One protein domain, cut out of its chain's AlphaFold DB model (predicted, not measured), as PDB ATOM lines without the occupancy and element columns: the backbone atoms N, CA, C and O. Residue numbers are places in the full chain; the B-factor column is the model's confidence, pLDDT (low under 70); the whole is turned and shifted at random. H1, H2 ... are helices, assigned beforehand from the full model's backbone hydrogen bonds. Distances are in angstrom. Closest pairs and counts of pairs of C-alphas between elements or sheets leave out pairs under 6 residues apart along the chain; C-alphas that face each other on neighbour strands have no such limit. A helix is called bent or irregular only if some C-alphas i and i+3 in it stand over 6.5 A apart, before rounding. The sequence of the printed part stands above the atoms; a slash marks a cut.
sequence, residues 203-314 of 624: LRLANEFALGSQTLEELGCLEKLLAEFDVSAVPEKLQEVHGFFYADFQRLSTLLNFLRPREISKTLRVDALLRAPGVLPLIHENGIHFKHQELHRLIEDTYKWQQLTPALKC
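What this domain is: This is residues 203 to 314 of the 624 residues of the protein "IP16114p" of Drosophila melanogaster (UniProt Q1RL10). One long helix, H3, makes the spine of an elongated body, with H7 packed alongside its second half in the opposite direction and small H2 on another side. Short H4, H5 and H6 gather round the far end of H3, and H1 lies close to H2, H3 and H5. The 112 printed residues hold seven named helices, H1 to H7 in chain order, and no named strand: all helix. The whole is compact, with a radius of gyration of the C-alphas of 14.4 A, and spans 44 by 27 by 21 A.

Where its parts are: H1, residues 203 to 210, begins at C-alpha 203 (210.417, 317.694, 161.440) and is 10.0 A long. H2 is residues 222 to 226, 6.0 A. H3, residues 236 to 259, measures 35.0 A and is only just irregular: C-alphas 237 and 240 are 7.0 A apart. H4 is residues 263 to 266, 5.9 A; H5, 270 to 275, 8.8 A; H6, 279 to 285, 10.4 A. H7, residues 292 to 306, is 20.9 A long and ends at C-alpha 306 (227.075, 306.948, 158.126).

How they stand to each other: H1 and H5 are close but not clearly touching, closest C-alphas Phe 209 and Val 270, 6.7 A. H2 touches residues 246 to 253 of H3, closest C-alphas Leu 222 and Ser 253, 6.2 A. H7 touches residues 247 to 258 of H3, closest C-alphas Arg 251 and Thr 302, 5.1 A, at a shallow tilt of 17 degrees, opposite ways. H4 and H5 are apart. Every O i to N i+4 pair is within hydrogen-bond range in H1, H2, H5 and H6; in H3 18 of 20, in H7 10 of 11; H4 is too short for one.

The domain as a whole: The C-alphas farthest apart, Pro 235 and Gly 287, are 44.4 A apart. The printed part has no cut; the link H1 to H2 is long. No printed residue is under pLDDT 70.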
ATOM      1  N   LEU A 203     210.927 316.517 162.148       81.88
ATOM      2  CA  LEU A 203     210.417 317.694 161.440       81.88
ATOM      3  C   LEU A 203     211.113 318.991 161.884       81.88
ATOM      4  O   LEU A 203     211.456 319.811 161.035       81.88
ATOM      5  N   ARG A 204     211.380 319.164 163.187       81.38
ATOM      6  CA  ARG A 204     212.114 320.321 163.725       81.38
ATOM      7  C   ARG A 204     213.543 320.381 163.210       81.38
ATOM      8  O   ARG A 204     213.964 321.433 162.736       81.38
ATOM      9  N   LEU A 205     214.267 319.267 163.279       83.75
ATOM     10  CA  LEU A 205     215.643 319.174 162.798       83.75
ATOM     11  C   LEU A 205     215.699 319.399 161.279       83.75
ATOM     12  O   LEU A 205     216.460 320.244 160.816       83.75
ATOM     13  N   ALA A 206     214.825 318.750 160.504       83.44
ATOM     14  CA  ALA A 206     214.720 318.966 159.060       83.44
ATOM     15  C   ALA A 206     214.412 320.433 158.699       83.44
ATOM     16  O   ALA A 206     214.969 320.952 157.735       83.44
ATOM     17  N   ASN A 207     213.582 321.126 159.486       81.38
ATOM     18  CA  ASN A 207     213.266 322.540 159.281       81.38
ATOM     19  C   ASN A 207     214.445 323.480 159.584       81.38
ATOM     20  O   ASN A 207     214.581 324.501 158.916       81.38
ATOM     21  N   GLU A 208     215.313 323.150 160.547       79.69
ATOM     22  CA  GLU A 208     216.566 323.897 160.764       79.69
ATOM     23  C   GLU A 208     217.522 323.754 159.568       79.69
ATOM     24  O   GLU A 208     218.178 324.719 159.190       79.69
ATOM     25  N   PHE A 209     217.535 322.597 158.900       81.62
ATOM     26  CA  PHE A 209     218.333 322.371 157.689       81.62
ATOM     27  C   PHE A 209     217.662 322.820 156.374       81.62
ATOM     28  O   PHE A 209     218.327 322.871 155.340       81.62
ATOM     29  N   ALA A 210     216.371 323.171 156.383       80.12
ATOM     30  CA  ALA A 210     215.613 323.507 155.172       80.12
ATOM     31  C   ALA A 210     216.042 324.836 154.522       80.12
ATOM     32  O   ALA A 210     215.976 324.989 153.300       80.12
ATOM     33  N   LEU A 211     216.501 325.804 155.319       79.38
ATOM     34  CA  LEU A 211     216.931 327.119 154.843       79.38
ATOM     35  C   LEU A 211     218.417 327.102 154.463       79.38
ATOM     36  O   LEU A 211     219.261 327.712 155.114       79.38
ATOM     37  N   GLY A 212     218.733 326.426 153.356       75.12
ATOM     38  CA  GLY A 212     220.105 326.186 152.888       75.12
ATOM     39  C   GLY A 212     221.002 327.427 152.705       75.12
ATOM     40  O   GLY A 212     222.225 327.294 152.656       75.12
ATOM     41  N   SER A 213     220.432 328.634 152.622       77.50
ATOM     42  CA  SER A 213     221.177 329.898 152.543       77.50
ATOM     43  C   SER A 213     221.752 330.394 153.876       77.50
ATOM     44  O   SER A 213     222.591 331.293 153.841       77.50
ATOM     45  N   GLN A 214     221.302 329.852 155.014       84.88
ATOM     46  CA  GLN A 214     221.785 330.209 156.355       84.88
ATOM     47  C   GLN A 214     223.265 329.854 156.539       84.88
ATOM     48  O   GLN A 214     223.785 328.947 155.879       84.88
ATOM     49  N   THR A 215     223.942 330.555 157.449       84.56
ATOM     50  CA  THR A 215     225.306 330.206 157.881       84.56
ATOM     51  C   THR A 215     225.292 329.135 158.978       84.56
ATOM     52  O   THR A 215     224.288 328.935 159.662       84.56
ATOM     53  N   LEU A 216     226.407 328.425 159.186       82.81
ATOM     54  CA  LEU A 216     226.481 327.402 160.243       82.81
ATOM     55  C   LEU A 216     226.463 327.990 161.672       82.81
ATOM     56  O   LEU A 216     226.183 327.254 162.620       82.81
ATOM     57  N   GLU A 217     226.760 329.285 161.845       80.69
ATOM     58  CA  GLU A 217     226.625 330.002 163.127       80.69
ATOM     59  C   GLU A 217     225.144 330.236 163.503       80.69
ATOM     60  O   GLU A 217     224.810 330.229 164.687       80.69
ATOM     61  N   GLU A 218     224.244 330.356 162.519       79.50
ATOM     62  CA  GLU A 218     222.793 330.529 162.726       79.50
ATOM     63  C   GLU A 218     222.079 329.234 163.172       79.50
ATOM     64  O   GLU A 218     220.978 329.293 163.725       79.50
ATOM     65  N   LEU A 219     222.698 328.063 162.966       80.06
ATOM     66  CA  LEU A 219     222.124 326.763 163.327       80.06
ATOM     67  C   LEU A 219     222.146 326.482 164.837       80.06
ATOM     68  O   LEU A 219     223.156 326.665 165.528       80.06
ATOM     69  N   GLY A 220     221.047 325.898 165.325       72.38
ATOM     70  CA  GLY A 220     220.860 325.497 166.716       72.38
ATOM     71  C   GLY A 220     221.851 324.441 167.227       72.38
ATOM     72  O   GLY A 220     222.554 323.744 166.488       72.38
ATOM     73  N   CYS A 221     221.925 324.297 168.552       75.44
ATOM     74  CA  CYS A 221     222.691 323.220 169.185       75.44
ATOM     75  C   CYS A 221     221.886 321.911 169.167       75.44
ATOM     76  O   CYS A 221     221.133 321.629 170.103       75.44
ATOM     77  N   LEU A 222     222.079 321.115 168.109       82.00
ATOM     78  CA  LEU A 222     221.357 319.859 167.855       82.00
ATOM     79  C   LEU A 222     221.450 318.843 169.003       82.00
ATOM     80  O   LEU A 222     220.505 318.092 169.218       82.00
ATOM     81  N   GLU A 223     222.542 318.846 169.774       80.94
ATOM     82  CA  GLU A 223     222.776 317.929 170.903       80.94
ATOM     83  C   GLU A 223     221.603 317.870 171.892       80.94
ATOM     84  O   GLU A 223     221.260 316.796 172.381       80.94
ATOM     85  N   LYS A 224     220.947 319.011 172.157       81.06
ATOM     86  CA  LYS A 224     219.794 319.071 173.068       81.06
ATOM     87  C   LYS A 224     218.571 318.351 172.502       81.06
ATOM     88  O   LYS A 224     217.888 317.661 173.247       81.06
ATOM     89  N   LEU A 225     218.319 318.494 171.200       79.94
ATOM     90  CA  LEU A 225     217.210 317.840 170.499       79.94
ATOM     91  C   LEU A 225     217.487 316.340 170.312       79.94
ATOM     92  O   LEU A 225     216.596 315.515 170.495       79.94
ATOM     93  N   LEU A 226     218.739 315.980 170.019       82.50
ATOM     94  CA  LEU A 226     219.193 314.593 169.895       82.50
ATOM     95  C   LEU A 226     219.125 313.830 171.223       82.50
ATOM     96  O   LEU A 226     218.785 312.652 171.220       82.50
ATOM     97  N   ALA A 227     219.372 314.491 172.357       82.38
ATOM     98  CA  ALA A 227     219.222 313.893 173.685       82.38
ATOM     99  C   ALA A 227     217.757 313.594 174.081       82.38
ATOM    100  O   ALA A 227     217.527 312.849 175.032       82.38
ATOM    101  N   GLU A 228     216.764 314.162 173.384       81.88
ATOM    102  CA  GLU A 228     215.330 313.879 173.593       81.88
ATOM    103  C   GLU A 228     214.784 312.798 172.639       81.88
ATOM    104  O   GLU A 228     213.644 312.333 172.790       81.88
ATOM    105  N   PHE A 229     215.605 312.375 171.675       82.31
ATOM    106  CA  PHE A 229     215.266 311.379 170.669       82.31
ATOM    107  C   PHE A 229     215.434 309.964 171.233       82.31
ATOM    108  O   PHE A 229     216.528 309.565 171.622       82.31
ATOM    109  N   ASP A 230     214.355 309.182 171.252       81.00
ATOM    110  CA  ASP A 230     214.379 307.809 171.771       81.00
ATOM    111  C   ASP A 230     213.941 306.824 170.691       81.00
ATOM    112  O   ASP A 230     212.750 306.642 170.455       81.00
ATOM    113  N   VAL A 231     214.908 306.195 170.021       80.00
ATOM    114  CA  VAL A 231     214.648 305.187 168.976       80.00
ATOM    115  C   VAL A 231     214.024 303.913 169.567       80.00
ATOM    116  O   VAL A 231     213.265 303.230 168.886       80.00
ATOM    117  N   SER A 232     214.318 303.590 170.831       77.94
ATOM    118  CA  SER A 232     213.986 302.297 171.444       77.94
ATOM    119  C   SER A 232     212.521 302.170 171.869       77.94
ATOM    120  O   SER A 232     211.951 301.084 171.799       77.94
ATOM    121  N   ALA A 233     211.890 303.282 172.252       78.12
ATOM    122  CA  ALA A 233     210.489 303.329 172.677       78.12
ATOM    123  C   ALA A 233     209.474 303.463 171.514       78.12
ATOM    124  O   ALA A 233     208.276 303.623 171.748       78.12
ATOM    125  N   VAL A 234     209.934 303.412 170.260       82.44
ATOM    126  CA  VAL A 234     209.104 303.498 169.043       82.44
ATOM    127  C   VAL A 234     208.654 302.092 168.602       82.44
ATOM    128  O   VAL A 234     209.430 301.148 168.747       82.44
ATOM    129  N   PRO A 235     207.447 301.907 168.022       83.56
ATOM    130  CA  PRO A 235     207.034 300.622 167.448       83.56
ATOM    131  C   PRO A 235     208.010 300.096 166.383       83.56
ATOM    132  O   PRO A 235     208.437 300.859 165.518       83.56
ATOM    133  N   GLU A 236     208.295 298.788 166.388       80.12
ATOM    134  CA  GLU A 236     209.321 298.123 165.551       80.12
ATOM    135  C   GLU A 236     209.323 298.569 164.076       80.12
ATOM    136  O   GLU A 236     210.369 298.900 163.527       80.12
ATOM    137  N   LYS A 237     208.139 298.689 163.457       81.81
ATOM    138  CA  LYS A 237     207.961 299.114 162.051       81.81
ATOM    139  C   LYS A 237     208.521 300.503 161.717       81.81
ATOM    140  O   LYS A 237     208.697 300.817 160.546       81.81
ATOM    141  N   LEU A 238     208.717 301.354 162.721       81.19
ATOM    142  CA  LEU A 238     209.240 302.712 162.583       81.19
ATOM    143  C   LEU A 238     210.663 302.847 163.149       81.19
ATOM    144  O   LEU A 238     211.317 303.851 162.875       81.19
ATOM    145  N   GLN A 239     211.181 301.853 163.881       82.94
ATOM    146  CA  GLN A 239     212.527 301.912 164.466       82.94
ATOM    147  C   GLN A 239     213.622 302.048 163.402       82.94
ATOM    148  O   GLN A 239     214.556 302.819 163.602       82.94
ATOM    149  N   GLU A 240     213.490 301.384 162.249       83.38
ATOM    150  CA  GLU A 240     214.441 301.516 161.131       83.38
ATOM    151  C   GLU A 240     214.496 302.957 160.593       83.38
ATOM    152  O   GLU A 240     215.572 303.534 160.434       83.38
ATOM    153  N   VAL A 241     213.329 303.575 160.377       84.25
ATOM    154  CA  VAL A 241     213.209 304.947 159.855       84.25
ATOM    155  C   VAL A 241     213.712 305.970 160.877       84.25
ATOM    156  O   VAL A 241     214.480 306.869 160.541       84.25
ATOM    157  N   HIS A 242     213.321 305.824 162.145       85.19
ATOM    158  CA  HIS A 242     213.756 306.716 163.219       85.19
ATOM    159  C   HIS A 242     215.253 306.552 163.523       85.19
ATOM    160  O   HIS A 242     215.930 307.544 163.788       85.19
ATOM    161  N   GLY A 243     215.784 305.329 163.434       85.62
ATOM    162  CA  GLY A 243     217.209 305.033 163.556       85.62
ATOM    163  C   GLY A 243     218.036 305.659 162.434       85.62
ATOM    164  O   GLY A 243     219.077 306.251 162.717       85.62
ATOM    165  N   PHE A 244     217.542 305.618 161.189       87.81
ATOM    166  CA  PHE A 244     218.158 306.305 160.050       87.81
ATOM    167  C   PHE A 244     218.271 307.819 160.290       87.81
ATOM    168  O   PHE A 244     219.373 308.366 160.231       87.81
ATOM    169  N   PHE A 245     217.160 308.493 160.615       87.50
ATOM    170  CA  PHE A 245     217.177 309.941 160.862       87.50
ATOM    171  C   PHE A 245     218.055 310.314 162.060       87.50
ATOM    172  O   PHE A 245     218.822 311.270 161.985       87.50
ATOM    173  N   TYR A 246     217.993 309.545 163.151       89.25
ATOM    174  CA  TYR A 246     218.844 309.768 164.317       89.25
ATOM    175  C   TYR A 246     220.338 309.670 163.971       89.25
ATOM    176  O   TYR A 246     221.112 310.547 164.352       89.25
ATOM    177  N   ALA A 247     220.744 308.647 163.212       88.00
ATOM    178  CA  ALA A 247     222.128 308.485 162.777       88.00
ATOM    179  C   ALA A 247     222.586 309.624 161.845       88.00
ATOM    180  O   ALA A 247     223.691 310.140 162.017       88.00
ATOM    181  N   ASP A 248     221.742 310.080 160.914       88.62
ATOM    182  CA  ASP A 248     222.096 311.189 160.020       88.62
ATOM    183  C   ASP A 248     222.209 312.534 160.763       88.62
ATOM    184  O   ASP A 248     223.166 313.287 160.570       88.62
ATOM    185  N   PHE A 249     221.312 312.819 161.712       89.69
ATOM    186  CA  PHE A 249     221.438 314.014 162.549       89.69
ATOM    187  C   PHE A 249     222.640 313.942 163.513       89.69
ATOM    188  O   PHE A 249     223.268 314.971 163.765       89.69
ATOM    189  N   GLN A 250     223.035 312.757 163.998       90.06
ATOM    190  CA  GLN A 250     224.288 312.568 164.750       90.06
ATOM    191  C   GLN A 250     225.535 312.810 163.876       90.06
ATOM    192  O   GLN A 250     226.479 313.481 164.309       90.06
ATOM    193  N   ARG A 251     225.523 312.344 162.618       89.75
ATOM    194  CA  ARG A 251     226.555 312.635 161.606       89.75
ATOM    195  C   ARG A 251     226.700 314.147 161.391       89.75
ATOM    196  O   ARG A 251     227.803 314.683 161.501       89.75
ATOM    197  N   LEU A 252     225.587 314.851 161.170       88.88
ATOM    198  CA  LEU A 252     225.565 316.310 161.002       88.88
ATOM    199  C   LEU A 252     226.002 317.059 162.272       88.88
ATOM    200  O   LEU A 252     226.779 318.009 162.177       88.88
ATOM    201  N   SER A 253     225.585 316.614 163.462       89.62
ATOM    202  CA  SER A 253     226.021 317.199 164.739       89.62
ATOM    203  C   SER A 253     227.535 317.071 164.943       89.62
ATOM    204  O   SER A 253     228.177 318.017 165.393       89.62
ATOM    205  N   THR A 254     228.121 315.935 164.557       89.31
ATOM    206  CA  THR A 254     229.573 315.692 164.625       89.31
ATOM    207  C   THR A 254     230.342 316.679 163.736       89.31
ATOM    208  O   THR A 254     231.298 317.312 164.193       89.31
ATOM    209  N   LEU A 255     229.880 316.890 162.497       87.69
ATOM    210  CA  LEU A 255     230.458 317.872 161.570       87.69
ATOM    211  C   LEU A 255     230.307 319.313 162.084       87.69
ATOM    212  O   LEU A 255     231.278 320.071 162.107       87.69
ATOM    213  N   LEU A 256     229.116 319.693 162.554       87.44
ATOM    214  CA  LEU A 256     228.854 321.034 163.086       87.44
ATOM    215  C   LEU A 256     229.705 321.344 164.321       87.44
ATOM    216  O   LEU A 256     230.255 322.438 164.415       87.44
ATOM    217  N   ASN A 257     229.886 320.386 165.230       87.94
ATOM    218  CA  ASN A 257     230.737 320.555 166.409       87.94
ATOM    219  C   ASN A 257     232.222 320.759 166.058       87.94
ATOM    220  O   ASN A 257     232.931 321.451 166.786       87.94
ATOM    221  N   PHE A 258     232.696 320.220 164.931       86.81
ATOM    222  CA  PHE A 258     234.052 320.470 164.431       86.81
ATOM    223  C   PHE A 258     234.203 321.825 163.716       86.81
ATOM    224  O   PHE A 258     235.283 322.427 163.747       86.81
ATOM    225  N   LEU A 259     233.139 322.303 163.060       85.19
ATOM    226  CA  LEU A 259     233.139 323.527 162.251       85.19
ATOM    227  C   LEU A 259     232.810 324.791 163.060       85.19
ATOM    228  O   LEU A 259     233.440 325.825 162.848       85.19
ATOM    229  N   ARG A 260     231.872 324.718 164.014       83.44
ATOM    230  CA  ARG A 260     231.390 325.848 164.834       83.44
ATOM    231  C   ARG A 260     232.491 326.595 165.616       83.44
ATOM    232  O   ARG A 260     232.397 327.813 165.697       83.44
ATOM    233  N   PRO A 261     233.559 325.957 166.145       82.62
ATOM    234  CA  PRO A 261     234.656 326.674 166.809       82.62
ATOM    235  C   PRO A 261     235.579 327.467 165.862       82.62
ATOM    236  O   PRO A 261     236.546 328.069 166.323       82.62
ATOM    237  N   ARG A 262     235.349 327.413 164.543       82.25
ATOM    238  CA  ARG A 262     236.208 327.994 163.502       82.25
ATOM    239  C   ARG A 262     235.483 329.154 162.825       82.25
ATOM    240  O   ARG A 262     234.276 329.083 162.605       82.25
ATOM    241  N   GLU A 263     236.222 330.178 162.402       78.50
ATOM    242  CA  GLU A 263     235.671 331.378 161.733       78.50
ATOM    243  C   GLU A 263     234.862 331.060 160.461       78.50
ATOM    244  O   GLU A 263     233.962 331.797 160.075       78.50
ATOM    245  N   ILE A 264     235.134 329.906 159.851       79.56
ATOM    246  CA  ILE A 264     234.475 329.378 158.650       79.56
ATOM    247  C   ILE A 264     232.979 329.097 158.883       79.56
ATOM    248  O   ILE A 264     232.193 329.141 157.943       79.56
ATOM    249  N   SER A 265     232.543 328.894 160.131       79.94
ATOM    250  CA  SER A 265     231.114 328.784 160.477       79.94
ATOM    251  C   SER A 265     230.278 330.013 160.089       79.94
ATOM    252  O   SER A 265     229.073 329.882 159.881       79.94
ATOM    253  N   LYS A 266     230.919 331.180 159.938       80.88
ATOM    254  CA  LYS A 266     230.289 332.461 159.576       80.88
ATOM    255  C   LYS A 266     230.110 332.661 158.072       80.88
ATOM    256  O   LYS A 266     229.398 333.566 157.651       80.88
ATOM    257  N   THR A 267     230.802 331.865 157.260       80.62
ATOM    258  CA  THR A 267     230.838 332.004 155.796       80.62
ATOM    259  C   THR A 267     230.301 330.769 155.082       80.62
ATOM    260  O   THR A 267     229.707 330.890 154.009       80.62
ATOM    261  N   LEU A 268     230.468 329.588 155.680       84.12
ATOM    262  CA  LEU A 268     229.961 328.327 155.161       84.12
ATOM    263  C   LEU A 268     228.435 328.262 155.307       84.12
ATOM    264  O   LEU A 268     227.885 328.479 156.388       84.12
ATOM    265  N   ARG A 269     227.759 327.951 154.199       87.06
ATOM    266  CA  ARG A 269     226.301 327.802 154.133       87.06
ATOM    267  C   ARG A 269     225.860 326.374 154.431       87.06
ATOM    268  O   ARG A 269     226.557 325.422 154.080       87.06
ATOM    269  N   VAL A 270     224.655 326.230 154.978       85.19
ATOM    270  CA  VAL A 270     224.028 324.925 155.247       85.19
ATOM    271  C   VAL A 270     223.922 324.063 153.979       85.19
ATOM    272  O   VAL A 270     224.262 322.884 154.004       85.19
ATOM    273  N   ASP A 271     223.550 324.654 152.841       85.12
ATOM    274  CA  ASP A 271     223.455 323.962 151.545       85.12
ATOM    275  C   ASP A 271     224.797 323.355 151.082       85.12
ATOM    276  O   ASP A 271     224.829 322.264 150.518       85.12
ATOM    277  N   ALA A 272     225.925 324.008 151.382       84.00
ATOM    278  CA  ALA A 272     227.255 323.483 151.061       84.00
ATOM    279  C   ALA A 272     227.652 322.306 151.971       84.00
ATOM    280  O   ALA A 272     228.262 321.348 151.499       84.00
ATOM    281  N   LEU A 273     227.254 322.330 153.250       85.69
ATOM    282  CA  LEU A 273     227.431 321.199 154.169       85.69
ATOM    283  C   LEU A 273     226.620 319.970 153.720       85.69
ATOM    284  O   LEU A 273     227.128 318.854 153.769       85.69
ATOM    285  N   LEU A 274     225.377 320.172 153.270       84.81
ATOM    286  CA  LEU A 274     224.481 319.089 152.848       84.81
ATOM    287  C   LEU A 274     224.850 318.487 151.482       84.81
ATOM    288  O   LEU A 274     224.623 317.299 151.264       84.81
ATOM    289  N   ARG A 275     225.418 319.282 150.565       84.06
ATOM    290  CA  ARG A 275     225.863 318.816 149.236       84.06
ATOM    291  C   ARG A 275     227.251 318.181 149.223       84.06
ATOM    292  O   ARG A 275     227.602 317.557 148.224       84.06
ATOM    293  N   ALA A 276     228.045 318.351 150.279       82.06
ATOM    294  CA  ALA A 276     229.394 317.806 150.327       82.06
ATOM    295  C   ALA A 276     229.371 316.262 150.258       82.06
ATOM    296  O   ALA A 276     228.728 315.624 151.095       82.06
ATOM    297  N   PRO A 277     230.090 315.630 149.308       77.56
ATOM    298  CA  PRO A 277     230.079 314.172 149.159       77.56
ATOM    299  C   PRO A 277     230.855 313.433 150.267       77.56
ATOM    300  O   PRO A 277     230.724 312.217 150.408       77.56
ATOM    301  N   GLY A 278     231.649 314.151 151.065       83.50
ATOM    302  CA  GLY A 278     232.455 313.600 152.152       83.50
ATOM    303  C   GLY A 278     233.091 314.685 153.026       83.50
ATOM    304  O   GLY A 278     232.874 315.882 152.809       83.50
ATOM    305  N   VAL A 279     233.876 314.266 154.019       86.62
ATOM    306  CA  VAL A 279     234.530 315.158 154.988       86.62
ATOM    307  C   VAL A 279     235.740 315.858 154.360       86.62
ATOM    308  O   VAL A 279     235.962 317.044 154.611       86.62
ATOM    309  N   LEU A 280     236.509 315.164 153.512       85.00
ATOM    310  CA  LEU A 280     237.705 315.724 152.875       85.00
ATOM    311  C   LEU A 280     237.396 316.827 151.848       85.00
ATOM    312  O   LEU A 280     238.042 317.875 151.938       85.00
ATOM    313  N   PRO A 281     236.429 316.678 150.915       85.00
ATOM    314  CA  PRO A 281     236.081 317.742 149.970       85.00
ATOM    315  C   PRO A 281     235.585 319.002 150.683       85.00
ATOM    316  O   PRO A 281     236.096 320.087 150.419       85.00
ATOM    317  N   LEU A 282     234.698 318.843 151.676       85.00
ATOM    318  CA  LEU A 282     234.196 319.938 152.516       85.00
ATOM    319  C   LEU A 282     235.336 320.735 153.168       85.00
ATOM    320  O   LEU A 282     235.283 321.961 153.257       85.00
ATOM    321  N   ILE A 283     236.371 320.040 153.633       85.81
ATOM    322  CA  ILE A 283     237.530 320.638 154.294       85.81
ATOM    323  C   ILE A 283     238.476 321.320 153.301       85.81
ATOM    324  O   ILE A 283     238.979 322.409 153.586       85.81
ATOM    325  N   HIS A 284     238.707 320.702 152.141       82.94
ATOM    326  CA  HIS A 284     239.589 321.227 151.103       82.94
ATOM    327  C   HIS A 284     239.004 322.477 150.431       82.94
ATOM    328  O   HIS A 284     239.679 323.500 150.351       82.94
ATOM    329  N   GLU A 285     237.737 322.428 150.006       83.31
ATOM    330  CA  GLU A 285     237.047 323.540 149.333       83.31
ATOM    331  C   GLU A 285     236.951 324.794 150.212       83.31
ATOM    332  O   GLU A 285     237.022 325.912 149.706       83.31
ATOM    333  N   ASN A 286     236.856 324.616 151.534       79.50
ATOM    334  CA  ASN A 286     236.791 325.711 152.503       79.50
ATOM    335  C   ASN A 286     238.156 326.084 153.117       79.50
ATOM    336  O   ASN A 286     238.205 326.886 154.049       79.50
ATOM    337  N   GLY A 287     239.270 325.512 152.639       76.19
ATOM    338  CA  GLY A 287     240.625 325.866 153.086       76.19
ATOM    339  C   GLY A 287     240.889 325.641 154.582       76.19
ATOM    340  O   GLY A 287     241.702 326.346 155.191       76.19
ATOM    341  N   ILE A 288     240.188 324.694 155.213       78.62
ATOM    342  CA  ILE A 288     240.229 324.525 156.671       78.62
ATOM    343  C   ILE A 288     241.614 324.020 157.094       78.62
ATOM    344  O   ILE A 288     242.093 323.011 156.591       78.62
ATOM    345  N   HIS A 289     242.251 324.685 158.059       74.81
ATOM    346  CA  HIS A 289     243.532 324.248 158.626       74.81
ATOM    347  C   HIS A 289     243.302 323.367 159.868       74.81
ATOM    348  O   HIS A 289     242.595 323.761 160.799       74.81
ATOM    349  N   PHE A 290     243.885 322.169 159.915       77.69
ATOM    350  CA  PHE A 290     243.635 321.159 160.958       77.69
ATOM    351  C   PHE A 290     244.890 320.333 161.264       77.69
ATOM    352  O   PHE A 290     245.806 320.240 160.445       77.69
ATOM    353  N   LYS A 291     244.929 319.672 162.428       79.88
ATOM    354  CA  LYS A 291     245.936 318.629 162.687       79.88
ATOM    355  C   LYS A 291     245.451 317.287 162.137       79.88
ATOM    356  O   LYS A 291     244.283 316.946 162.296       79.88
ATOM    357  N   HIS A 292     246.352 316.473 161.583       77.00
ATOM    358  CA  HIS A 292     246.026 315.140 161.041       77.00
ATOM    359  C   HIS A 292     245.215 314.260 162.020       77.00
ATOM    360  O   HIS A 292     244.252 313.617 161.619       77.00
ATOM    361  N   GLN A 293     245.543 314.280 163.320       80.62
ATOM    362  CA  GLN A 293     244.805 313.523 164.345       80.62
ATOM    363  C   GLN A 293     243.374 314.030 164.589       80.62
ATOM    364  O   GLN A 293     242.516 313.245 164.981       80.62
ATOM    365  N   GLU A 294     243.114 315.325 164.396       83.88
ATOM    366  CA  GLU A 294     241.774 315.910 164.537       83.88
ATOM    367  C   GLU A 294     240.901 315.491 163.346       83.88
ATOM    368  O   GLU A 294     239.768 315.063 163.538       83.88
ATOM    369  N   LEU A 295     241.468 315.519 162.133       85.25
ATOM    370  CA  LEU A 295     240.792 315.067 160.917       85.25
ATOM    371  C   LEU A 295     240.521 313.556 160.912       85.25
ATOM    372  O   LEU A 295     239.411 313.143 160.602       85.25
ATOM    373  N   HIS A 296     241.494 312.724 161.296       84.81
ATOM    374  CA  HIS A 296     241.279 311.275 161.363       84.81
ATOM    375  C   HIS A 296     240.155 310.923 162.354       84.81
ATOM    376  O   HIS A 296     239.345 310.048 162.062       84.81
ATOM    377  N   ARG A 297     240.062 311.607 163.505       88.00
ATOM    378  CA  ARG A 297     238.932 311.418 164.433       88.00
ATOM    379  C   ARG A 297     237.612 311.843 163.804       88.00
ATOM    380  O   ARG A 297     236.666 311.074 163.854       88.00
ATOM    381  N   LEU A 298     237.572 313.007 163.152       89.50
ATOM    382  CA  LEU A 298     236.370 313.491 162.474       89.50
ATOM    383  C   LEU A 298     235.856 312.502 161.419       89.50
ATOM    384  O   LEU A 298     234.656 312.252 161.371       89.50
ATOM    385  N   ILE A 299     236.746 311.930 160.606       88.62
ATOM    386  CA  ILE A 299     236.403 310.908 159.607       88.62
ATOM    387  C   ILE A 299     235.815 309.672 160.304       88.62
ATOM    388  O   ILE A 299     234.700 309.275 159.981       88.62
ATOM    389  N   GLU A 300     236.501 309.107 161.303       89.44
ATOM    390  CA  GLU A 300     236.005 307.934 162.043       89.44
ATOM    391  C   GLU A 300     234.645 308.191 162.713       89.44
ATOM    392  O   GLU A 300     233.710 307.411 162.530       89.44
ATOM    393  N   ASP A 301     234.497 309.304 163.436       89.00
ATOM    394  CA  ASP A 301     233.269 309.641 164.162       89.00
ATOM    395  C   ASP A 301     232.100 309.937 163.202       89.00
ATOM    396  O   ASP A 301     230.972 309.518 163.462       89.00
ATOM    397  N   THR A 302     232.353 310.588 162.059       88.00
ATOM    398  CA  THR A 302     231.322 310.880 161.044       88.00
ATOM    399  C   THR A 302     230.884 309.607 160.315       88.00
ATOM    400  O   THR A 302     229.686 309.334 160.199       88.00
ATOM    401  N   TYR A 303     231.832 308.785 159.848       88.19
ATOM    402  CA  TYR A 303     231.505 307.578 159.086       88.19
ATOM    403  C   TYR A 303     230.967 306.435 159.950       88.19
ATOM    404  O   TYR A 303     230.177 305.637 159.448       88.19
ATOM    405  N   LYS A 304     231.283 306.391 161.250       89.69
ATOM    406  CA  LYS A 304     230.628 305.496 162.218       89.69
ATOM    407  C   LYS A 304     229.104 305.647 162.197       89.69
ATOM    408  O   LYS A 304     228.395 304.645 162.234       89.69
ATOM    409  N   TRP A 305     228.597 306.878 162.115       86.88
ATOM    410  CA  TRP A 305     227.159 307.129 161.979       86.88
ATOM    411  C   TRP A 305     226.663 306.842 160.557       86.88
ATOM    412  O   TRP A 305     225.609 306.234 160.393       86.88
ATOM    413  N   GLN A 306     227.448 307.181 159.529       84.56
ATOM    414  CA  GLN A 306     227.075 306.948 158.126       84.56
ATOM    415  C   GLN A 306     226.970 305.455 157.746       84.56
ATOM    416  O   GLN A 306     226.198 305.091 156.862       84.56
ATOM    417  N   GLN A 307     227.693 304.565 158.434       84.50
ATOM    418  CA  GLN A 307     227.540 303.110 158.288       84.50
ATOM    419  C   GLN A 307     226.159 302.601 158.739       84.50
ATOM    420  O   GLN A 307     225.717 301.553 158.274       84.50
ATOM    421  N   LEU A 308     225.458 303.345 159.604       81.19
ATOM    422  CA  LEU A 308     224.093 303.040 160.050       81.19
ATOM    423  C   LEU A 308     223.016 303.626 159.115       81.19
ATOM    424  O   LEU A 308     221.830 303.373 159.310       81.19
ATOM    425  N   THR A 309     223.411 304.381 158.083       79.06
ATOM    426  CA  THR A 309     222.515 305.009 157.100       79.06
ATOM    427  C   THR A 309     222.735 304.413 155.700       79.06
ATOM    428  O   THR A 309     223.363 305.055 154.856       79.06
ATOM    429  N   PRO A 310     222.231 303.198 155.396       70.12
ATOM    430  CA  PRO A 310     222.570 302.468 154.166       70.12
ATOM    431  C   PRO A 310     222.103 303.136 152.859       70.12
ATOM    432  O   PRO A 310     222.570 302.762 151.787       70.12
ATOM    433  N   ALA A 311     221.208 304.128 152.927       72.44
ATOM    434  CA  ALA A 311     220.816 304.938 151.770       72.44
ATOM    435  C   ALA A 311     221.885 305.971 151.348       72.44
ATOM    436  O   ALA A 311     221.832 306.477 150.229       72.44
ATOM    437  N   LEU A 312     222.856 306.287 152.214       72.62
ATOM    438  CA  LEU A 312     223.972 307.183 151.906       72.62
ATOM    439  C   LEU A 312     225.193 306.360 151.473       72.62
ATOM    440  O   LEU A 312     225.632 305.468 152.199       72.62
ATOM    441  N   LYS A 313     225.796 306.679 150.315       80.00
ATOM    442  CA  LYS A 313     227.048 306.029 149.889       80.00
ATOM    443  C   LYS A 313     228.133 306.305 150.938       80.00
ATOM    444  O   LYS A 313     228.460 307.458 151.203       80.00
ATOM    445  N   CYS A 314     228.697 305.259 151.539       79.75
ATOM    446  CA  CYS A 314     229.781 305.397 152.508       79.75
ATOM    447  C   CYS A 314     231.130 305.524 151.783       79.75
ATOM    448  O   CYS A 314     231.562 304.593 151.106       79.75
TER     449      CYS A 314